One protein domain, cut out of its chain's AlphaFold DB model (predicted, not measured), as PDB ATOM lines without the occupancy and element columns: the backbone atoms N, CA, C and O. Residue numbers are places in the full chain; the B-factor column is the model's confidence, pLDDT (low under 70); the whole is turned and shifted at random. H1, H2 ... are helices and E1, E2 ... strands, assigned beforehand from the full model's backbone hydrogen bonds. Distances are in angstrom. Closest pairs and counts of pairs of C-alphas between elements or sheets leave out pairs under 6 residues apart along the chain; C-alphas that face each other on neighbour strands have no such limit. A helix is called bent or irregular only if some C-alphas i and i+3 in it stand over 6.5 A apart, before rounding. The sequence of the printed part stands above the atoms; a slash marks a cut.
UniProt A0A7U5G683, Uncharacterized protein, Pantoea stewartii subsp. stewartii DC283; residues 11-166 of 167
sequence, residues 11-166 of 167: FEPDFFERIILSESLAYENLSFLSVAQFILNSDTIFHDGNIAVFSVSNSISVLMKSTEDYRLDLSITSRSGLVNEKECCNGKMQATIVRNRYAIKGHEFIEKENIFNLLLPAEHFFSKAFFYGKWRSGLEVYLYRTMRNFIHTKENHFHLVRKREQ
ATOM      1  N   PHE A  11     -25.333  41.595 -46.595       78.25
ATOM      2  CA  PHE A  11     -26.756  41.337 -46.625       78.25
ATOM      3  C   PHE A  11     -27.448  42.429 -47.443       78.25
ATOM      4  O   PHE A  11     -27.616  43.561 -47.001       78.25
ATOM      5  N   GLU A  12     -27.844  42.088 -48.660       81.56
ATOM      6  CA  GLU A  12     -28.576  42.972 -49.569       81.56
ATOM      7  C   GLU A  12     -29.961  42.370 -49.794       81.56
ATOM      8  O   GLU A  12     -30.044  41.451 -50.608       81.56
ATOM      9  N   PRO A  13     -31.008  42.783 -49.052       81.25
ATOM     10  CA  PRO A  13     -32.309  42.136 -49.102       81.25
ATOM     11  C   PRO A  13     -32.892  42.190 -50.515       81.25
ATOM     12  O   PRO A  13     -32.943  43.249 -51.142       81.25
ATOM     13  N   ASP A  14     -33.351  41.046 -51.013       80.19
ATOM     14  CA  ASP A  14     -33.994  40.987 -52.317       80.19
ATOM     15  C   ASP A  14     -35.393  41.613 -52.257       80.19
ATOM     16  O   ASP A  14     -35.877  42.074 -51.220       80.19
ATOM     17  N   PHE A  15     -36.058  41.685 -53.403       79.62
ATOM     18  CA  PHE A  15     -37.386  42.280 -53.479       79.62
ATOM     19  C   PHE A  15     -38.420  41.586 -52.572       79.62
ATOM     20  O   PHE A  15     -39.222  42.271 -51.935       79.62
ATOM     21  N   PHE A  16     -38.405  40.254 -52.470       79.25
ATOM     22  CA  PHE A  16     -39.369  39.509 -51.658       79.25
ATOM     23  C   PHE A  16     -39.106  39.686 -50.164       79.25
ATOM     24  O   PHE A  16     -40.037  39.903 -49.389       79.25
ATOM     25  N   GLU A  17     -37.839  39.650 -49.764       83.69
ATOM     26  CA  GLU A  17     -37.422  39.927 -48.393       83.69
ATOM     27  C   GLU A  17     -37.792  41.357 -47.976       83.69
ATOM     28  O   GLU A  17     -38.325  41.555 -46.880       83.69
ATOM     29  N   ARG A  18     -37.592  42.348 -48.861       84.94
ATOM     30  CA  ARG A  18     -38.009  43.741 -48.628       84.94
ATOM     31  C   ARG A  18     -39.519  43.874 -48.469       84.94
ATOM     32  O   ARG A  18     -39.954  44.553 -47.536       84.94
ATOM     33  N   ILE A  19     -40.318  43.224 -49.322       85.06
ATOM     34  CA  ILE A  19     -41.785  43.220 -49.188       85.06
ATOM     35  C   ILE A  19     -42.186  42.668 -47.828       85.06
ATOM     36  O   ILE A  19     -42.917  43.331 -47.103       85.06
ATOM     37  N   ILE A  20     -41.689  41.490 -47.458       85.50
ATOM     38  CA  ILE A  20     -42.089  40.832 -46.215       85.50
ATOM     39  C   ILE A  20     -41.774  41.684 -44.992       85.50
ATOM     40  O   ILE A  20     -42.650  41.876 -44.156       85.50
ATOM     41  N   LEU A  21     -40.564  42.242 -44.895       86.69
ATOM     42  CA  LEU A  21     -40.215  43.127 -43.778       86.69
ATOM     43  C   LEU A  21     -41.136  44.348 -43.703       86.69
ATOM     44  O   LEU A  21     -41.553  44.750 -42.617       86.69
ATOM     45  N   SER A  22     -41.452  44.928 -44.856       87.50
ATOM     46  CA  SER A  22     -42.228  46.163 -44.950       87.50
ATOM     47  C   SER A  22     -43.705  45.940 -44.652       87.50
ATOM     48  O   SER A  22     -44.303  46.709 -43.904       87.50
ATOM     49  N   GLU A  23     -44.277  44.862 -45.176       86.88
ATOM     50  CA  GLU A  23     -45.656  44.446 -44.923       86.88
ATOM     51  C   GLU A  23     -45.860  44.063 -43.459       86.88
ATOM     52  O   GLU A  23     -46.837  44.490 -42.847       86.88
ATOM     53  N   SER A  24     -44.905  43.347 -42.852       83.50
ATOM     54  CA  SER A  24     -44.948  43.051 -41.417       83.50
ATOM     55  C   SER A  24     -44.960  44.330 -40.578       83.50
ATOM     56  O   SER A  24     -45.759  44.458 -39.654       83.50
ATOM     57  N   LEU A  25     -44.110  45.306 -40.911       82.75
ATOM     58  CA  LEU A  25     -44.079  46.596 -40.221       82.75
ATOM     59  C   LEU A  25     -45.389  47.376 -40.378       82.75
ATOM     60  O   LEU A  25     -45.937  47.865 -39.390       82.75
ATOM     61  N   ALA A  26     -45.894  47.484 -41.608       82.88
ATOM     62  CA  ALA A  26     -47.110  48.231 -41.908       82.88
ATOM     63  C   ALA A  26     -48.360  47.607 -41.266       82.88
ATOM     64  O   ALA A  26     -49.243  48.343 -40.820       82.88
ATOM     65  N   TYR A  27     -48.422  46.273 -41.178       81.00
ATOM     66  CA  TYR A  27     -49.529  45.546 -40.548       81.00
ATOM     67  C   TYR A  27     -49.683  45.880 -39.058       81.00
ATOM     68  O   TYR A  27     -50.799  46.006 -38.547       81.00
ATOM     69  N   GLU A  28     -48.566  46.044 -38.351       74.56
ATOM     70  CA  GLU A  28     -48.585  46.285 -36.909       74.56
ATOM     71  C   GLU A  28     -49.077  47.686 -36.555       74.56
ATOM     72  O   GLU A  28     -49.926  47.850 -35.673       74.56
ATOM     73  N   ASN A  29     -48.563  48.714 -37.233       75.94
ATOM     74  CA  ASN A  29     -48.970  50.091 -36.977       75.94
ATOM     75  C   ASN A  29     -48.643  51.012 -38.157       75.94
ATOM     76  O   ASN A  29     -47.523  51.005 -38.667       75.94
ATOM     77  N   LEU A  30     -49.571  51.912 -38.496       75.81
ATOM     78  CA  LEU A  30     -49.361  52.958 -39.506       75.81
ATOM     79  C   LEU A  30     -48.162  53.866 -39.199       75.81
ATOM     80  O   LEU A  30     -47.562  54.419 -40.115       75.81
ATOM     81  N   SER A  31     -47.770  53.989 -37.930       76.00
ATOM     82  CA  SER A  31     -46.571  54.733 -37.534       76.00
ATOM     83  C   SER A  31     -45.302  54.163 -38.185       76.00
ATOM     84  O   SER A  31     -44.371  54.908 -38.468       76.00
ATOM     85  N   PHE A  32     -45.264  52.862 -38.489       82.31
ATOM     86  CA  PHE A  32     -44.126  52.228 -39.157       82.31
ATOM     87  C   PHE A  32     -44.108  52.418 -40.677       82.31
ATOM     88  O   PHE A  32     -43.161  51.970 -41.321       82.31
ATOM     89  N   LEU A  33     -45.107  53.085 -41.268       83.44
ATOM     90  CA  LEU A  33     -45.237  53.199 -42.720       83.44
ATOM     91  C   LEU A  33     -44.018  53.864 -43.373       83.44
ATOM     92  O   LEU A  33     -43.584  53.424 -44.430       83.44
ATOM     93  N   SER A  34     -43.426  54.874 -42.733       83.12
ATOM     94  CA  SER A  34     -42.210  55.529 -43.238       83.12
ATOM     95  C   SER A  34     -41.007  54.579 -43.272       83.12
ATOM     96  O   SER A  34     -40.228  54.601 -44.223       83.12
ATOM     97  N   VAL A  35     -40.881  53.700 -42.274       86.06
ATOM     98  CA  VAL A  35     -39.825  52.677 -42.211       86.06
ATOM     99  C   VAL A  35     -40.079  51.581 -43.246       86.06
ATOM    100  O   VAL A  35     -39.159  51.182 -43.952       86.06
ATOM    101  N   ALA A  36     -41.330  51.140 -43.393       87.69
ATOM    102  CA  ALA A  36     -41.730  50.180 -44.419       87.69
ATOM    103  C   ALA A  36     -41.456  50.716 -45.835       87.69
ATOM    104  O   ALA A  36     -40.871  50.027 -46.664       87.69
ATOM    105  N   GLN A  37     -41.798  51.978 -46.102       86.56
ATOM    106  CA  GLN A  37     -41.498  52.635 -47.375       86.56
ATOM    107  C   GLN A  37     -39.994  52.765 -47.615       86.56
ATOM    108  O   GLN A  37     -39.543  52.557 -48.740       86.56
ATOM    109  N   PHE A  38     -39.211  53.087 -46.581       86.88
ATOM    110  CA  PHE A  38     -37.756  53.094 -46.690       86.88
ATOM    111  C   PHE A  38     -37.234  51.708 -47.091       86.88
ATOM    112  O   PHE A  38     -36.489  51.605 -48.059       86.88
ATOM    113  N   ILE A  39     -37.663  50.639 -46.414       86.88
ATOM    114  CA  ILE A  39     -37.205  49.275 -46.713       86.88
ATOM    115  C   ILE A  39     -37.584  48.866 -48.142       86.88
ATOM    116  O   ILE A  39     -36.709  48.392 -48.863       86.88
ATOM    117  N   LEU A  40     -38.832  49.095 -48.572       84.81
ATOM    118  CA  LEU A  40     -39.294  48.784 -49.935       84.81
ATOM    119  C   LEU A  40     -38.486  49.494 -51.018       84.81
ATOM    120  O   LEU A  40     -38.158  48.887 -52.034       84.81
ATOM    121  N   ASN A  41     -38.199  50.779 -50.811       80.69
ATOM    122  CA  ASN A  41     -37.595  51.629 -51.835       80.69
ATOM    123  C   ASN A  41     -36.069  51.652 -51.781       80.69
ATOM    124  O   ASN A  41     -35.436  52.228 -52.661       80.69
ATOM    125  N   SER A  42     -35.467  51.085 -50.739       73.25
ATOM    126  CA  SER A  42     -34.025  51.135 -50.582       73.25
ATOM    127  C   SER A  42     -33.360  49.920 -51.214       73.25
ATOM    128  O   SER A  42     -33.660  48.782 -50.854       73.25
ATOM    129  N   ASP A  43     -32.388  50.152 -52.089       68.62
ATOM    130  CA  ASP A  43     -31.391  49.147 -52.478       68.62
ATOM    131  C   ASP A  43     -30.297  49.058 -51.397       68.62
ATOM    132  O   ASP A  43     -29.100  49.036 -51.681       68.62
ATOM    133  N   THR A  44     -30.697  49.113 -50.117       69.12
ATOM    134  CA  THR A  44     -29.745  49.232 -49.010       69.12
ATOM    135  C   THR A  44     -28.934  47.955 -48.887       69.12
ATOM    136  O   THR A  44     -29.440  46.900 -48.511       69.12
ATOM    137  N   ILE A  45     -27.637  48.094 -49.119       70.38
ATOM    138  CA  ILE A  45     -26.650  47.059 -48.863       70.38
ATOM    139  C   ILE A  45     -26.221  47.165 -47.396       70.38
ATOM    140  O   ILE A  45     -25.585  48.140 -46.986       70.38
ATOM    141  N   PHE A  46     -26.542  46.155 -46.589       75.06
ATOM    142  CA  PHE A  46     -26.045  46.063 -45.222       75.06
ATOM    143  C   PHE A  46     -24.742  45.266 -45.199       75.06
ATOM    144  O   PHE A  46     -24.692  44.093 -45.555       75.06
ATOM    145  N   HIS A  47     -23.659  45.905 -44.778       77.44
ATOM    146  CA  HIS A  47     -22.435  45.206 -44.417       77.44
ATOM    147  C   HIS A  47     -22.556  44.626 -43.012       77.44
ATOM    148  O   HIS A  47     -23.339  45.117 -42.200       77.44
ATOM    149  N   ASP A  48     -21.754  43.610 -42.714       74.50
ATOM    150  CA  ASP A  48     -21.641  43.101 -41.351       74.50
ATOM    151  C   ASP A  48     -21.372  44.227 -40.334       74.50
ATOM    152  O   ASP A  48     -20.564  45.131 -40.568       74.50
ATOM    153  N   GLY A  49     -22.120  44.199 -39.232       72.25
ATOM    154  CA  GLY A  49     -22.111  45.236 -38.207       72.25
ATOM    155  C   GLY A  49     -22.877  46.517 -38.555       72.25
ATOM    156  O   GLY A  49     -23.005  47.371 -37.676       72.25
ATOM    157  N   ASN A  50     -23.424  46.671 -39.771       80.06
ATOM    158  CA  ASN A  50     -24.258  47.827 -40.101       80.06
ATOM    159  C   ASN A  50     -25.502  47.851 -39.216       80.06
ATOM    160  O   ASN A  50     -26.221  46.856 -39.092       80.06
ATOM    161  N   ILE A  51     -25.767  49.028 -38.658       81.00
ATOM    162  CA  ILE A  51     -26.924  49.304 -37.821       81.00
ATOM    163  C   ILE A  51     -27.649  50.521 -38.397       81.00
ATOM    164  O   ILE A  51     -27.039  51.572 -38.582       81.00
ATOM    165  N   ALA A  52     -28.950  50.390 -38.640       83.31
ATOM    166  CA  ALA A  52     -29.842  51.503 -38.939       83.31
ATOM    167  C   ALA A  52     -30.875  51.644 -37.815       83.31
ATOM    168  O   ALA A  52     -31.455  50.656 -37.362       83.31
ATOM    169  N   VAL A  53     -31.089  52.875 -37.350       84.12
ATOM    170  CA  VAL A  53     -32.038  53.191 -36.276       84.12
ATOM    171  C   VAL A  53     -33.057  54.186 -36.804       84.12
ATOM    172  O   VAL A  53     -32.692  55.272 -37.247       84.12
ATOM    173  N   PHE A  54     -34.334  53.833 -36.711       82.44
ATOM    174  CA  PHE A  54     -35.445  54.699 -37.076       82.44
ATOM    175  C   PHE A  54     -36.192  55.118 -35.817       82.44
ATOM    176  O   PHE A  54     -36.692  54.276 -35.066       82.44
ATOM    177  N   SER A  55     -36.277  56.427 -35.595       82.44
ATOM    178  CA  SER A  55     -37.158  57.001 -34.581       82.44
ATOM    179  C   SER A  55     -38.528  57.221 -35.210       82.44
ATOM    180  O   SER A  55     -38.698  58.122 -36.027       82.44
ATOM    181  N   VAL A  56     -39.491  56.375 -34.852       78.31
ATOM    182  CA  VAL A  56     -40.856  56.421 -35.395       78.31
ATOM    183  C   VAL A  56     -41.720  57.392 -34.591       78.31
ATOM    184  O   VAL A  56     -42.505  58.152 -35.150       78.31
ATOM    185  N   SER A  57     -41.544  57.398 -33.270       73.94
ATOM    186  CA  SER A  57     -42.155  58.357 -32.348       73.94
ATOM    187  C   SER A  57     -41.317  58.465 -31.070       73.94
ATOM    188  O   SER A  57     -40.351  57.726 -30.888       73.94
ATOM    189  N   ASN A  58     -41.715  59.336 -30.137       68.81
ATOM    190  CA  ASN A  58     -41.030  59.501 -28.845       68.81
ATOM    191  C   ASN A  58     -40.953  58.208 -28.009       68.81
ATOM    192  O   ASN A  58     -40.156  58.124 -27.073       68.81
ATOM    193  N   SER A  59     -41.782  57.207 -28.313       72.12
ATOM    194  CA  SER A  59     -41.856  55.950 -27.569       72.12
ATOM    195  C   SER A  59     -41.584  54.709 -28.410       72.12
ATOM    196  O   SER A  59     -41.607  53.618 -27.845       72.12
ATOM    197  N   ILE A  60     -41.325  54.840 -29.716       75.19
ATOM    198  CA  ILE A  60     -41.132  53.708 -30.625       75.19
ATOM    199  C   ILE A  60     -39.874  53.909 -31.466       75.19
ATOM    200  O   ILE A  60     -39.743  54.897 -32.192       75.19
ATOM    201  N   SER A  61     -38.994  52.911 -31.435       80.50
ATOM    202  CA  SER A  61     -37.841  52.835 -32.328       80.50
ATOM    203  C   SER A  61     -37.767  51.495 -33.043       80.50
ATOM    204  O   SER A  61     -38.141  50.458 -32.490       80.50
ATOM    205  N   VAL A  62     -37.246  51.531 -34.266       83.88
ATOM    206  CA  VAL A  62     -36.936  50.346 -35.063       83.88
ATOM    207  C   VAL A  62     -35.429  50.278 -35.255       83.88
ATOM    208  O   VAL A  62     -34.809  51.239 -35.703       83.88
ATOM    209  N   LEU A  63     -34.843  49.143 -34.904       86.31
ATOM    210  CA  LEU A  63     -33.433  48.836 -35.078       86.31
ATOM    211  C   LEU A  63     -33.299  47.774 -36.165       86.31
ATOM    212  O   LEU A  63     -33.842  46.686 -36.015       86.31
ATOM    213  N   MET A  64     -32.552  48.067 -37.220       87.31
ATOM    214  CA  MET A  64     -32.128  47.091 -38.219       87.31
ATOM    215  C   MET A  64     -30.640  46.835 -38.066       87.31
ATOM    216  O   MET A  64     -29.859  47.783 -38.016       87.31
ATOM    217  N   LYS A  65     -30.239  45.570 -38.001       86.38
ATOM    218  CA  LYS A  65     -28.841  45.179 -37.866       86.38
ATOM    219  C   LYS A  65     -28.530  43.999 -38.770       86.38
ATOM    220  O   LYS A  65     -29.184  42.966 -38.671       86.38
ATOM    221  N   SER A  66     -27.492  44.123 -39.589       82.56
ATOM    222  CA  SER A  66     -26.878  42.948 -40.211       82.56
ATOM    223  C   SER A  66     -25.890  42.323 -39.234       82.56
ATOM    224  O   SER A  66     -25.097  43.030 -38.605       82.56
ATOM    225  N   THR A  67     -25.940  41.004 -39.097       75.19
ATOM    226  CA  THR A  67     -24.990  40.234 -38.289       75.19
ATOM    227  C   THR A  67     -24.127  39.347 -39.177       75.19
ATOM    228  O   THR A  67     -24.425  39.147 -40.360       75.19
ATOM    229  N   GLU A  68     -23.101  38.752 -38.573       70.38
ATOM    230  CA  GLU A  68     -22.408  37.593 -39.126       70.38
ATOM    231  C   GLU A  68     -23.449  36.506 -39.514       70.38
ATOM    232  O   GLU A  68     -24.536  36.441 -38.927       70.38
ATOM    233  N   ASP A  69     -23.145  35.708 -40.547       70.81
ATOM    234  CA  ASP A  69     -23.985  34.630 -41.120       70.81
ATOM    235  C   ASP A  69     -25.142  35.010 -42.067       70.81
ATOM    236  O   ASP A  69     -26.145  34.301 -42.134       70.81
ATOM    237  N   TYR A  70     -25.014  36.078 -42.865       76.94
ATOM    238  CA  TYR A  70     -26.051  36.462 -43.845       76.94
ATOM    239  C   TYR A  70     -27.435  36.612 -43.208       76.94
ATOM    240  O   TYR A  70     -28.450  36.114 -43.714       76.94
ATOM    241  N   ARG A  71     -27.457  37.314 -42.079       82.88
ATOM    242  CA  ARG A  71     -28.645  37.523 -41.274       82.88
ATOM    243  C   ARG A  71     -28.921  39.010 -41.101       82.88
ATOM    244  O   ARG A  71     -28.017  39.790 -40.810       82.88
ATOM    245  N   LEU A  72     -30.190  39.372 -41.240       85.38
ATOM    246  CA  LEU A  72     -30.709  40.705 -40.971       85.38
ATOM    247  C   LEU A  72     -31.738  40.626 -39.849       85.38
ATOM    248  O   LEU A  72     -32.780  39.991 -39.998       85.38
ATOM    249  N   ASP A  73     -31.443  41.297 -38.744       86.50
ATOM    250  CA  ASP A  73     -32.347  41.453 -37.616       86.50
ATOM    251  C   ASP A  73     -33.061  42.796 -37.684       86.50
ATOM    252  O   ASP A  73     -32.445  43.845 -37.861       86.50
ATOM    253  N   LEU A  74     -34.362  42.760 -37.452       86.00
ATOM    254  CA  LEU A  74     -35.231  43.899 -37.240       86.00
ATOM    255  C   LEU A  74     -35.784  43.784 -35.820       86.00
ATOM    256  O   LEU A  74     -36.410  42.786 -35.479       86.00
ATOM    257  N   SER A  75     -35.588  44.796 -34.982       84.06
ATOM    258  CA  SER A  75     -36.166  44.854 -33.643       84.06
ATOM    259  C   SER A  75     -36.988  46.118 -33.485       84.06
ATOM    260  O   SER A  75     -36.487  47.221 -33.679       84.06
ATOM    261  N   ILE A  76     -38.234  45.953 -33.057       79.50
ATOM    262  CA  ILE A  76     -39.090  47.056 -32.635       79.50
ATOM    263  C   ILE A  76     -39.059  47.110 -31.116       79.50
ATOM    264  O   ILE A  76     -39.281  46.102 -30.439       79.50
ATOM    265  N   THR A  77     -38.774  48.291 -30.586       75.12
ATOM    266  CA  THR A  77     -38.827  48.572 -29.156       75.12
ATOM    267  C   THR A  77     -39.845  49.671 -28.903       75.12
ATOM    268  O   THR A  77     -39.795  50.739 -29.513       75.12
ATOM    269  N   SER A  78     -40.780  49.403 -27.991       68.44
ATOM    270  CA  SER A  78     -41.760  50.387 -27.539       68.44
ATOM    271  C   SER A  78     -41.652  50.612 -26.035       68.44
ATOM    272  O   SER A  78     -41.746  49.671 -25.247       68.44
ATOM    273  N   ARG A  79     -41.500  51.879 -25.632       61.66
ATOM    274  CA  ARG A  79     -41.573  52.320 -24.229       61.66
ATOM    275  C   ARG A  79     -43.013  52.439 -23.722       61.66
ATOM    276  O   ARG A  79     -43.218  52.524 -22.520       61.66
ATOM    277  N   SER A  80     -43.997  52.456 -24.623       56.00
ATOM    278  CA  SER A  80     -45.413  52.694 -24.311       56.00
ATOM    279  C   SER A  80     -46.309  51.464 -24.493       56.00
ATOM    280  O   SER A  80     -47.523  51.611 -24.497       56.00
ATOM    281  N   GLY A  81     -45.743  50.260 -24.661       48.84
ATOM    282  CA  GLY A  81     -46.529  49.020 -24.774       48.84
ATOM    283  C   GLY A  81     -47.362  48.904 -26.058       48.84
ATOM    284  O   GLY A  81     -48.283  48.099 -26.115       48.84
ATOM    285  N   LEU A  82     -47.043  49.686 -27.097       48.03
ATOM    286  CA  LEU A  82     -47.815  49.740 -28.351       48.03
ATOM    287  C   LEU A  82     -47.604  48.517 -29.260       48.03
ATOM    288  O   LEU A  82     -48.295  48.374 -30.266       48.03
ATOM    289  N   VAL A  83     -46.674  47.625 -28.902       50.56
ATOM    290  CA  VAL A  83     -46.572  46.284 -29.487       50.56
ATOM    291  C   VAL A  83     -47.453  45.363 -28.639       50.56
ATOM    292  O   VAL A  83     -47.005  44.814 -27.638       50.56
ATOM    293  N   ASN A  84     -48.726  45.283 -29.023       45.69
ATOM    294  CA  ASN A  84     -49.822  44.598 -28.333       45.69
ATOM    295  C   ASN A  84     -50.071  45.055 -26.880       45.69
ATOM    296  O   ASN A  84     -49.555  44.513 -25.900       45.69
ATOM    297  N   GLU A  85     -50.963  46.038 -26.767       44.97
ATOM    298  CA  GLU A  85     -51.564  46.530 -25.532       44.97
ATOM    299  C   GLU A  85     -52.239  45.388 -24.749       44.97
ATOM    300  O   GLU A  85     -53.393  45.041 -25.002       44.97
ATOM    301  N   LYS A  86     -51.508  44.802 -23.794       38.81
ATOM    302  CA  LYS A  86     -51.989  44.522 -22.424       38.81
ATOM    303  C   LYS A  86     -50.961  43.881 -21.499       38.81
ATOM    304  O   LYS A  86     -51.218  43.835 -20.304       38.81
ATOM    305  N   GLU A  87     -49.797  43.445 -21.971       38.06
ATOM    306  CA  GLU A  87     -48.806  42.836 -21.079       38.06
ATOM    307  C   GLU A  87     -47.384  43.254 -21.457       38.06
ATOM    308  O   GLU A  87     -46.969  43.118 -22.603       38.06
ATOM    309  N   CYS A  88     -46.653  43.724 -20.443       34.78
ATOM    310  CA  CYS A  88     -45.268  44.199 -20.441       34.78
ATOM    311  C   CYS A  88     -45.033  45.641 -20.917       34.78
ATOM    312  O   CYS A  88     -44.919  45.959 -22.100       34.78
ATOM    313  N   CYS A  89     -44.772  46.505 -19.933       39.66
ATOM    314  CA  CYS A  89     -43.827  47.601 -20.097       39.66
ATOM    315  C   CYS A  89     -42.546  47.014 -20.731       39.66
ATOM    316  O   CYS A  89     -41.904  46.167 -20.114       39.66
ATOM    317  N   ASN A  90     -42.210  47.436 -21.958       50.53
ATOM    318  CA  ASN A  90     -41.148  46.908 -22.838       50.53
ATOM    319  C   ASN A  90     -41.525  45.686 -23.704       50.53
ATOM    320  O   ASN A  90     -40.845  44.659 -23.688       50.53
ATOM    321  N   GLY A  91     -42.560  45.820 -24.537       55.12
ATOM    322  CA  GLY A  91     -42.785  44.904 -25.659       55.12
ATOM    323  C   GLY A  91     -41.625  44.976 -26.661       55.12
ATOM    324  O   GLY A  91     -41.367  46.031 -27.249       55.12
ATOM    325  N   LYS A  92     -40.906  43.860 -26.835       64.19
ATOM    326  CA  LYS A  92     -39.881  43.694 -27.870       64.19
ATOM    327  C   LYS A  92     -40.403  42.728 -28.918       64.19
ATOM    328  O   LYS A  92     -40.704  41.578 -28.609       64.19
ATOM    329  N   MET A  93     -40.441  43.193 -30.155       73.56
ATOM    330  CA  MET A  93     -40.766  42.362 -31.301       73.56
ATOM    331  C   MET A  93     -39.551  42.256 -32.196       73.56
ATOM    332  O   MET A  93     -38.806  43.232 -32.337       73.56
ATOM    333  N   GLN A  94     -39.321  41.074 -32.753       80.69
ATOM    334  CA  GLN A  94     -38.161  40.841 -33.602       80.69
ATOM    335  C   GLN A  94     -38.583  40.106 -34.864       80.69
ATOM    336  O   GLN A  94     -39.387  39.180 -34.805       80.69
ATOM    337  N   ALA A  95     -38.026  40.518 -35.994       84.62
ATOM    338  CA  ALA A  95     -38.028  39.737 -37.214       84.62
ATOM    339  C   ALA A  95     -36.578  39.483 -37.621       84.62
ATOM    340  O   ALA A  95     -35.741  40.374 -37.517       84.62
ATOM    341  N   THR A  96     -36.282  38.282 -38.087       85.94
ATOM    342  CA  THR A  96     -34.947  37.902 -38.537       85.94
ATOM    343  C   THR A  96     -35.064  37.259 -39.903       85.94
ATOM    344  O   THR A  96     -35.762  36.258 -40.049       85.94
ATOM    345  N   ILE A  97     -34.363  37.795 -40.898       86.06
ATOM    346  CA  ILE A  97     -34.197  37.132 -42.192       86.06
ATOM    347  C   ILE A  97     -32.832  36.472 -42.227       86.06
ATOM    348  O   ILE A  97     -31.819  37.115 -41.964       86.06
ATOM    349  N   VAL A  98     -32.813  35.186 -42.560       83.25
ATOM    350  CA  VAL A  98     -31.597  34.390 -42.715       83.25
ATOM    351  C   VAL A  98     -31.534  33.859 -44.135       83.25
ATOM    352  O   VAL A  98     -32.459  33.173 -44.578       83.25
ATOM    353  N   ARG A  99     -30.418  34.110 -44.819       79.88
ATOM    354  CA  ARG A  99     -30.094  33.468 -46.096       79.88
ATOM    355  C   ARG A  99     -29.202  32.270 -45.848       79.88
ATOM    356  O   ARG A  99     -28.113  32.392 -45.299       79.88
ATOM    357  N   ASN A 100     -29.648  31.103 -46.290       70.19
ATOM    358  CA  ASN A 100     -28.864  29.883 -46.173       70.19
ATOM    359  C   ASN A 100     -28.203  29.551 -47.513       70.19
ATOM    360  O   ASN A 100     -28.839  29.601 -48.566       70.19
ATOM    361  N   ARG A 101     -26.921  29.162 -47.468       57.03
ATOM    362  CA  ARG A 101     -26.147  28.736 -48.650       57.03
ATOM    363  C   ARG A 101     -26.468  27.312 -49.129       57.03
ATOM    364  O   ARG A 101     -25.927  26.889 -50.144       57.03
ATOM    365  N   TYR A 102     -27.345  26.578 -48.442       45.25
ATOM    366  CA  TYR A 102     -27.708  25.208 -48.806       45.25
ATOM    367  C   TYR A 102     -29.227  25.028 -48.836       45.25
ATOM    368  O   TYR A 102     -29.935  25.385 -47.893       45.25
ATOM    369  N   ALA A 103     -29.708  24.494 -49.959       39.12
ATOM    370  CA  ALA A 103     -31.115  24.282 -50.247       39.12
ATOM    371  C   ALA A 103     -31.644  23.047 -49.508       39.12
ATOM    372  O   ALA A 103     -31.171  21.933 -49.725       39.12
ATOM    373  N   ILE A 104     -32.684  23.234 -48.700       42.47
ATOM    374  CA  ILE A 104     -33.628  22.163 -48.383       42.47
ATOM    375  C   ILE A 104     -34.901  22.495 -49.158       42.47
ATOM    376  O   ILE A 104     -35.495  23.553 -48.961       42.47
ATOM    377  N   LYS A 105     -35.290  21.602 -50.075       38.28
ATOM    378  CA  LYS A 105     -36.616  21.618 -50.699       38.28
ATOM    379  C   LYS A 105     -37.654  21.321 -49.621       38.28
ATOM    380  O   LYS A 105     -37.591  20.266 -49.000       38.28
ATOM    381  N   GLY A 106     -38.626  22.205 -49.464       43.03
ATOM    382  CA  GLY A 106     -39.820  21.929 -48.675       43.03
ATOM    383  C   GLY A 106     -40.617  23.198 -48.441       43.03
ATOM    384  O   GLY A 106     -40.055  24.210 -48.043       43.03
ATOM    385  N   HIS A 107     -41.910  23.156 -48.740       48.09
ATOM    386  CA  HIS A 107     -42.881  24.155 -48.315       48.09
ATOM    387  C   HIS A 107     -43.338  23.776 -46.913       48.09
ATOM    388  O   HIS A 107     -44.201  22.916 -46.777       48.09
ATOM    389  N   GLU A 108     -42.761  24.373 -45.877       50.00
ATOM    390  CA  GLU A 108     -43.207  24.109 -44.513       50.00
ATOM    391  C   GLU A 108     -43.281  25.410 -43.725       50.00
ATOM    392  O   GLU A 108     -42.288  26.122 -43.560       50.00
ATOM    393  N   PHE A 109     -44.494  25.703 -43.265       54.59
ATOM    394  CA  PHE A 109     -44.765  26.656 -42.201       54.59
ATOM    395  C   PHE A 109     -44.623  25.894 -40.893       54.59
ATOM    396  O   PHE A 109     -45.236  24.838 -40.728       54.59
ATOM    397  N   ILE A 110     -43.808  26.404 -39.979       58.34
ATOM    398  CA  ILE A 110     -43.671  25.818 -38.650       58.34
ATOM    399  C   ILE A 110     -44.015  26.903 -37.642       58.34
ATOM    400  O   ILE A 110     -43.217  27.804 -37.378       58.34
ATOM    401  N   GLU A 111     -45.209  26.789 -37.077       53.81
ATOM    402  CA  GLU A 111     -45.614  27.562 -35.914       53.81
ATOM    403  C   GLU A 111     -45.061  26.889 -34.652       53.81
ATOM    404  O   GLU A 111     -45.182  25.677 -34.447       53.81
ATOM    405  N   LYS A 112     -44.411  27.683 -33.807       60.09
ATOM    406  CA  LYS A 112     -44.079  27.339 -32.423       60.09
ATOM    407  C   LYS A 112     -44.574  28.480 -31.545       60.09
ATOM    408  O   LYS A 112     -44.704  29.604 -32.017       60.09
ATOM    409  N   GLU A 113     -44.832  28.223 -30.267       62.78
ATOM    410  CA  GLU A 113     -45.279  29.275 -29.345       62.78
ATOM    411  C   GLU A 113     -44.397  30.538 -29.460       62.78
ATOM    412  O   GLU A 113     -43.187  30.492 -29.228       62.78
ATOM    413  N   ASN A 114     -45.010  31.668 -29.835       65.44
ATOM    414  CA  ASN A 114     -44.379  32.984 -30.044       65.44
ATOM    415  C   ASN A 114     -43.371  33.096 -31.206       65.44
ATOM    416  O   ASN A 114     -42.634  34.088 -31.262       65.44
ATOM    417  N   ILE A 115     -43.315  32.108 -32.104       72.50
ATOM    418  CA  ILE A 115     -42.446  32.112 -33.284       72.50
ATOM    419  C   ILE A 115     -43.194  31.532 -34.480       72.50
ATOM    420  O   ILE A 115     -43.523  30.348 -34.494       72.50
ATOM    421  N   PHE A 116     -43.341  32.319 -35.539       77.75
ATOM    422  CA  PHE A 116     -43.682  31.768 -36.850       77.75
ATOM    423  C   PHE A 116     -42.542  32.010 -37.834       77.75
ATOM    424  O   PHE A 116     -41.781  32.978 -37.717       77.75
ATOM    425  N   ASN A 117     -42.390  31.098 -38.791       76.00
ATOM    426  CA  ASN A 117     -41.398  31.213 -39.847       76.00
ATOM    427  C   ASN A 117     -42.034  31.128 -41.241       76.00
ATOM    428  O   ASN A 117     -42.999  30.403 -41.474       76.00
ATOM    429  N   LEU A 118     -41.487  31.910 -42.168       76.38
ATOM    430  CA  LEU A 118     -41.884  31.965 -43.567       76.38
ATOM    431  C   LEU A 118     -40.687  31.593 -44.431       76.38
ATOM    432  O   LEU A 118     -39.597  32.152 -44.285       76.38
ATOM    433  N   LEU A 119     -40.902  30.660 -45.353       76.38
ATOM    434  CA  LEU A 119     -39.941  30.347 -46.401       76.38
ATOM    435  C   LEU A 119     -40.184  31.287 -47.575       76.38
ATOM    436  O   LEU A 119     -41.296  31.344 -48.102       76.38
ATOM    437  N   LEU A 120     -39.154  32.029 -47.965       74.38
ATOM    438  CA  LEU A 120     -39.253  33.035 -49.010       74.38
ATOM    439  C   LEU A 120     -38.641  32.504 -50.311       74.38
ATOM    440  O   LEU A 120     -37.548  31.927 -50.283       74.38
ATOM    441  N   PRO A 121     -39.326  32.686 -51.453       62.56
ATOM    442  CA  PRO A 121     -38.715  32.449 -52.748       62.56
ATOM    443  C   PRO A 121     -37.614  33.488 -52.960       62.56
ATOM    444  O   PRO A 121     -37.852  34.681 -52.803       62.56
ATOM    445  N   ALA A 122     -36.426  33.036 -53.332       56.00
ATOM    446  CA  ALA A 122     -35.321  33.910 -53.689       56.00
ATOM    447  C   ALA A 122     -34.638  33.364 -54.950       56.00
ATOM    448  O   ALA A 122     -34.563  32.152 -55.164       56.00
ATOM    449  N   GLU A 123     -34.198  34.266 -55.830       51.72
ATOM    450  CA  GLU A 123     -33.671  33.902 -57.155       51.72
ATOM    451  C   GLU A 123     -32.306  33.199 -57.078       51.72
ATOM    452  O   GLU A 123     -31.956  32.441 -57.983       51.72
ATOM    453  N   HIS A 124     -31.515  33.442 -56.024       55.50
ATOM    454  CA  HIS A 124     -30.125  32.955 -55.901       55.50
ATOM    455  C   HIS A 124     -29.817  32.243 -54.575       55.50
ATOM    456  O   HIS A 124     -28.849  31.488 -54.491       55.50
ATOM    457  N   PHE A 125     -30.634  32.461 -53.544       59.91
ATOM    458  CA  PHE A 125     -30.478  31.877 -52.212       59.91
ATOM    459  C   PHE A 125     -31.815  31.341 -51.722       59.91
ATOM    460  O   PHE A 125     -32.846  31.554 -52.345       59.91
ATOM    461  N   PHE A 126     -31.801  30.626 -50.605       71.19
ATOM    462  CA  PHE A 126     -33.020  30.313 -49.881       71.19
ATOM    463  C   PHE A 126     -33.077  31.158 -48.617       71.19
ATOM    464  O   PHE A 126     -32.138  31.137 -47.811       71.19
ATOM    465  N   SER A 127     -34.190  31.862 -48.443       77.94
ATOM    466  CA  SER A 127     -34.367  32.801 -47.346       77.94
ATOM    467  C   SER A 127     -35.472  32.343 -46.411       77.94
ATOM    468  O   SER A 127     -36.529  31.872 -46.835       77.94
ATOM    469  N   LYS A 128     -35.218  32.473 -45.111       81.75
ATOM    470  CA  LYS A 128     -36.208  32.238 -44.060       81.75
ATOM    471  C   LYS A 128     -36.415  33.522 -43.283       81.75
ATOM    472  O   LYS A 128     -35.441  34.073 -42.777       81.75
ATOM    473  N   ALA A 129     -37.661  33.960 -43.158       83.62
ATOM    474  CA  ALA A 129     -38.041  35.027 -42.247       83.62
ATOM    475  C   ALA A 129     -38.636  34.414 -40.977       83.62
ATOM    476  O   ALA A 129     -39.572  33.623 -41.045       83.62
ATOM    477  N   PHE A 130     -38.082  34.764 -39.825       84.62
ATOM    478  CA  PHE A 130     -38.549  34.359 -38.508       84.62
ATOM    479  C   PHE A 130     -39.128  35.570 -37.801       84.62
ATOM    480  O   PHE A 130     -38.497  36.622 -37.778       84.62
ATOM    481  N   PHE A 131     -40.292  35.414 -37.190       82.50
ATOM    482  CA  PHE A 131     -40.975  36.479 -36.473       82.50
ATOM    483  C   PHE A 131     -41.192  36.034 -35.035       82.50
ATOM    484  O   PHE A 131     -41.813  35.004 -34.793       82.50
ATOM    485  N   TYR A 132     -40.653  36.804 -34.094       81.50
ATOM    486  CA  TYR A 132     -40.643  36.509 -32.665       81.50
ATOM    487  C   TYR A 132     -41.457  37.541 -31.888       81.50
ATOM    488  O   TYR A 132     -41.389  38.745 -32.171       81.50
ATOM    489  N   GLY A 133     -42.132  37.069 -30.841       75.38
ATOM    490  CA  GLY A 133     -42.917  37.889 -29.918       75.38
ATOM    491  C   GLY A 133     -44.414  37.878 -30.233       75.38
ATOM    492  O   GLY A 133     -44.862  37.219 -31.168       75.38
ATOM    493  N   LYS A 134     -45.202  38.608 -29.435       67.81
ATOM    494  CA  LYS A 134     -46.654  38.747 -29.637       67.81
ATOM    495  C   LYS A 134     -46.947  39.724 -30.787       67.81
ATOM    496  O   LYS A 134     -47.249  40.889 -30.537       67.81
ATOM    497  N   TRP A 135     -46.890  39.247 -32.029       71.38
ATOM    498  CA  TRP A 135     -47.482  39.943 -33.181       71.38
ATOM    499  C   TRP A 135     -49.015  39.884 -33.107       71.38
ATOM    500  O   TRP A 135     -49.578  39.039 -32.400       71.38
ATOM    501  N   ARG A 136     -49.719  40.774 -33.815       69.19
ATOM    502  CA  ARG A 136     -51.182  40.668 -33.922       69.19
ATOM    503  C   ARG A 136     -51.578  39.343 -34.577       69.19
ATOM    504  O   ARG A 136     -50.960  38.898 -35.546       69.19
ATOM    505  N   SER A 137     -52.643  38.725 -34.061       71.06
ATOM    506  CA  SER A 137     -53.192  37.502 -34.647       71.06
ATOM    507  C   SER A 137     -53.531  37.720 -36.127       71.06
ATOM    508  O   SER A 137     -53.963  38.799 -36.540       71.06
ATOM    509  N   GLY A 138     -53.280  36.699 -36.949       77.06
ATOM    510  CA  GLY A 138     -53.549  36.740 -38.388       77.06
ATOM    511  C   GLY A 138     -52.455  37.370 -39.260       77.06
ATOM    512  O   GLY A 138     -52.590  37.320 -40.484       77.06
ATOM    513  N   LEU A 139     -51.359  37.886 -38.685       79.31
ATOM    514  CA  LEU A 139     -50.215  38.369 -39.469       79.31
ATOM    515  C   LEU A 139     -49.655  37.282 -40.396       79.31
ATOM    516  O   LEU A 139     -49.348  37.554 -41.551       79.31
ATOM    517  N   GLU A 140     -49.560  36.041 -39.923       76.69
ATOM    518  CA  GLU A 140     -49.076  34.918 -40.733       76.69
ATOM    519  C   GLU A 140     -49.915  34.731 -42.011       76.69
ATOM    520  O   GLU A 140     -49.375  34.620 -43.113       76.69
ATOM    521  N   VAL A 141     -51.248  34.776 -41.880       81.38
ATOM    522  CA  VAL A 141     -52.196  34.580 -42.978       81.38
ATOM    523  C   VAL A 141     -52.114  35.770 -43.919       81.38
ATOM    524  O   VAL A 141     -52.162  35.600 -45.138       81.38
ATOM    525  N   TYR A 142     -51.966  36.973 -43.365       85.94
ATOM    526  CA  TYR A 142     -51.762  38.194 -44.130       85.94
ATOM    527  C   TYR A 142     -50.490  38.121 -44.983       85.94
ATOM    528  O   TYR A 142     -50.562  38.291 -46.203       85.94
ATOM    529  N   LEU A 143     -49.342  37.805 -44.380       84.00
ATOM    530  CA  LEU A 143     -48.061  37.714 -45.082       84.00
ATOM    531  C   LEU A 143     -48.067  36.584 -46.109       84.00
ATOM    532  O   LEU A 143     -47.623  36.783 -47.238       84.00
ATOM    533  N   TYR A 144     -48.640  35.426 -45.770       77.06
ATOM    534  CA  TYR A 144     -48.785  34.321 -46.713       77.06
ATOM    535  C   TYR A 144     -49.624  34.714 -47.931       77.06
ATOM    536  O   TYR A 144     -49.216  34.485 -49.070       77.06
ATOM    537  N   ARG A 145     -50.788  35.341 -47.716       79.75
ATOM    538  CA  ARG A 145     -51.655  35.811 -48.807       79.75
ATOM    539  C   ARG A 145     -50.960  36.864 -49.659       79.75
ATOM    540  O   ARG A 145     -51.051  36.795 -50.880       79.75
ATOM    541  N   THR A 146     -50.256  37.793 -49.024       81.44
ATOM    542  CA  THR A 146     -49.494  38.841 -49.706       81.44
ATOM    543  C   THR A 146     -48.430  38.220 -50.601       81.44
ATOM    544  O   THR A 146     -48.439  38.448 -51.810       81.44
ATOM    545  N   MET A 147     -47.610  37.317 -50.061       76.38
ATOM    546  CA  MET A 147     -46.599  36.591 -50.828       76.38
ATOM    547  C   MET A 147     -47.187  35.779 -51.971       76.38
ATOM    548  O   MET A 147     -46.699  35.861 -53.097       76.38
ATOM    549  N   ARG A 148     -48.258  35.025 -51.714       72.12
ATOM    550  CA  ARG A 148     -48.924  34.221 -52.739       72.12
ATOM    551  C   ARG A 148     -49.448  35.098 -53.874       72.12
ATOM    552  O   ARG A 148     -49.227  34.768 -55.033       72.12
ATOM    553  N   ASN A 149     -50.097  36.218 -53.561       70.62
ATOM    554  CA  ASN A 149     -50.608  37.156 -54.561       70.62
ATOM    555  C   ASN A 149     -49.477  37.798 -55.376       70.62
ATOM    556  O   ASN A 149     -49.610  37.948 -56.592       70.62
ATOM    557  N   PHE A 150     -48.353  38.136 -54.738       69.25
ATOM    558  CA  PHE A 150     -47.172  38.659 -55.426       69.25
ATOM    559  C   PHE A 150     -46.553  37.632 -56.373       69.25
ATOM    560  O   PHE A 150     -46.313  37.959 -57.536       69.25
ATOM    561  N   ILE A 151     -46.345  36.393 -55.913       66.81
ATOM    562  CA  ILE A 151     -45.839  35.290 -56.744       66.81
ATOM    563  C   ILE A 151     -46.767  35.083 -57.938       66.81
ATOM    564  O   ILE A 151     -46.307  35.104 -59.072       66.81
ATOM    565  N   HIS A 152     -48.078  34.996 -57.706       65.88
ATOM    566  CA  HIS A 152     -49.053  34.762 -58.769       65.88
ATOM    567  C   HIS A 152     -49.087  35.906 -59.800       65.88
ATOM    568  O   HIS A 152     -49.255  35.674 -60.998       65.88
ATOM    569  N   THR A 153     -48.896  37.149 -59.346       61.78
ATOM    570  CA  THR A 153     -48.827  38.341 -60.203       61.78
ATOM    571  C   THR A 153     -47.529  38.372 -61.015       61.78
ATOM    572  O   THR A 153     -47.557  38.698 -62.203       61.78
ATOM    573  N   LYS A 154     -46.397  37.982 -60.414       58.50
ATOM    574  CA  LYS A 154     -45.096  37.846 -61.087       58.50
ATOM    575  C   LYS A 154     -45.082  36.684 -62.076       58.50
ATOM    576  O   LYS A 154     -44.621  36.891 -63.186       58.50
ATOM    577  N   GLU A 155     -45.613  35.512 -61.737       56.94
ATOM    578  CA  GLU A 155     -45.749  34.379 -62.665       56.94
ATOM    579  C   GLU A 155     -46.577  34.783 -63.886       56.94
ATOM    580  O   GLU A 155     -46.131  34.608 -65.018       56.94
ATOM    581  N   ASN A 156     -47.723  35.437 -63.676       56.12
ATOM    582  CA  ASN A 156     -48.526  35.972 -64.774       56.12
ATOM    583  C   ASN A 156     -47.752  37.008 -65.606       56.12
ATOM    584  O   ASN A 156     -47.811  36.972 -66.833       56.12
ATOM    585  N   HIS A 157     -46.985  37.895 -64.965       48.59
ATOM    586  CA  HIS A 157     -46.143  38.874 -65.653       48.59
ATOM    587  C   HIS A 157     -45.006  38.214 -66.456       48.59
ATOM    588  O   HIS A 157     -44.822  38.538 -67.625       48.59
ATOM    589  N   PHE A 158     -44.292  37.237 -65.895       46.19
ATOM    590  CA  PHE A 158     -43.230  36.493 -66.577       46.19
ATOM    591  C   PHE A 158     -43.769  35.645 -67.736       46.19
ATOM    592  O   PHE A 158     -43.152  35.599 -68.800       46.19
ATOM    593  N   HIS A 159     -44.938  35.018 -67.579       50.28
ATOM    594  CA  HIS A 159     -45.619  34.315 -68.669       50.28
ATOM    595  C   HIS A 159     -46.073  35.269 -69.784       50.28
ATOM    596  O   HIS A 159     -46.016  34.903 -70.959       50.28
ATOM    597  N   LEU A 160     -46.486  36.494 -69.444       46.72
ATOM    598  CA  LEU A 160     -46.844  37.539 -70.408       46.72
ATOM    599  C   LEU A 160     -45.622  38.100 -71.151       46.72
ATOM    600  O   LEU A 160     -45.700  38.310 -72.360       46.72
ATOM    601  N   VAL A 161     -44.499  38.313 -70.460       42.47
ATOM    602  CA  VAL A 161     -43.244  38.800 -71.060       42.47
ATOM    603  C   VAL A 161     -42.630  37.735 -71.977       42.47
ATOM    604  O   VAL A 161     -42.350  38.036 -73.133       42.47
ATOM    605  N   ARG A 162     -42.558  36.464 -71.550       38.88
ATOM    606  CA  ARG A 162     -42.091  35.357 -72.412       38.88
ATOM    607  C   ARG A 162     -42.941  35.160 -73.667       38.88
ATOM    608  O   ARG A 162     -42.400  34.829 -74.715       38.88
ATOM    609  N   LYS A 163     -44.261  35.369 -73.586       45.91
ATOM    610  CA  LYS A 163     -45.139  35.327 -74.768       45.91
ATOM    611  C   LYS A 163     -44.861  36.458 -75.759       45.91
ATOM    612  O   LYS A 163     -45.142  36.276 -76.933       45.91
ATOM    613  N   ARG A 164     -44.345  37.608 -75.309       44.06
ATOM    614  CA  ARG A 164     -43.976  38.732 -76.185       44.06
ATOM    615  C   ARG A 164     -42.605  38.566 -76.833       44.06
ATOM    616  O   ARG A 164     -42.415  39.083 -77.918       44.06
ATOM    617  N   GLU A 165     -41.686  37.848 -76.197       44.38
ATOM    618  CA  GLU A 165     -40.360  37.537 -76.761       44.38
ATOM    619  C   GLU A 165     -40.384  36.365 -77.763       44.38
ATOM    620  O   GLU A 165     -39.383  36.091 -78.419       44.38
ATOM    621  N   GLN A 166     -41.515  35.661 -77.875       43.53
ATOM    622  CA  GLN A 166     -41.744  34.563 -78.827       43.53
ATOM    623  C   GLN A 166     -42.625  34.965 -80.028       43.53
ATOM    624  O   GLN A 166     -43.056  34.088 -80.778       43.53
TER     625      GLN A 166
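This is residues 11 to 166 of the 167 residues of an uncharacterized protein of Pantoea stewartii subsp. stewartii DC283 (UniProt A0A7U5G683). A twisted sheet of six antiparallel strands is a wall with helices over one face: the helical hairpin H1 and H2, and the first part of the long helix H3. H1 lies between H2 and H3, and residues 152 to 166, most of them in H3, stick out as an arm that adds to the length. The 156 printed residues hold three named helices and six named strands, in the order H1 H2 E1 E2 E3 E4 E5 E6 H3; the sheet's order is E1 E2 E3 E4 E6 E5 and the class is mixed. The whole is compact, with a radius of gyration of the C-alphas of 16.4 A, yet elongated, spanning 59 by 32 by 29 A.

H1, residues 15 to 28, begins at C-alpha 15 (-37.386, 42.280, -53.479) and is 20.4 A long. H2, residues 30 to 41, is irregular: C-alphas 31 and 34 are 7.2 A apart. E1 is residues 51 to 57, E2 residues 60 to 67, 22.4 A, and E3 residues 71 to 78, 22.9 A. E4, residues 92 to 100, measures 25.4 A; E5 is residues 115 to 120 and E6 residues 126 to 132. H3, residues 139 to 165, runs 38.6 A to C-alpha 165 (-40.360, 37.537, -76.761).

E1 to E4 form a meander, each strand the antiparallel neighbour of the one before. N 54 and O 62 are 2.8 A apart between E1 and E2, N 63 and O 75 2.8 A between E2 and E3, and N 74 and O 95 2.8 A between E3 and E4. E6 is the antiparallel neighbour of E4, with N 96 and O 130 within hydrogen-bond range at 2.8 A, and of the edge strand E5, with N 118 and O 129 within hydrogen-bond range at 2.8 A. The three helices are on the same face, along the strands: H1 over E4 and E6 at a height over the sheet of 8.8 A, H2 over E1 and only just E2, with 3 C-alphas falling on E2, and H3 over E5. H1 and H2, a hairpin, touch at a shallow tilt of 6 degrees, opposite ways; their closest C-alphas, of Ser 22 and Ala 36, are 4.1 A apart. H3 touches H1 with residues 139 to 147 alone, closest at the C-alphas of Ile 20 and Leu 143, 6.8 A, at 33 degrees, a shallow tilt only just short of steep. H2 and H3 are apart. Every O i to N i+4 pair is within hydrogen-bond range in H1 and H3, and 6 of 8 in H2.

The C-alphas farthest apart, of Cys 89 and Gln 166, are 60.2 A apart. Without residues 152 to 166, which stand free, the body spans 41 by 30 by 26 A. The printed part has no cut. The links E3 to E4 and E4 to E5 are long. The mean pLDDT of the printed part is 70.4; residues 78 to 92, 101 to 114 and 150 to 166 are among those under 70.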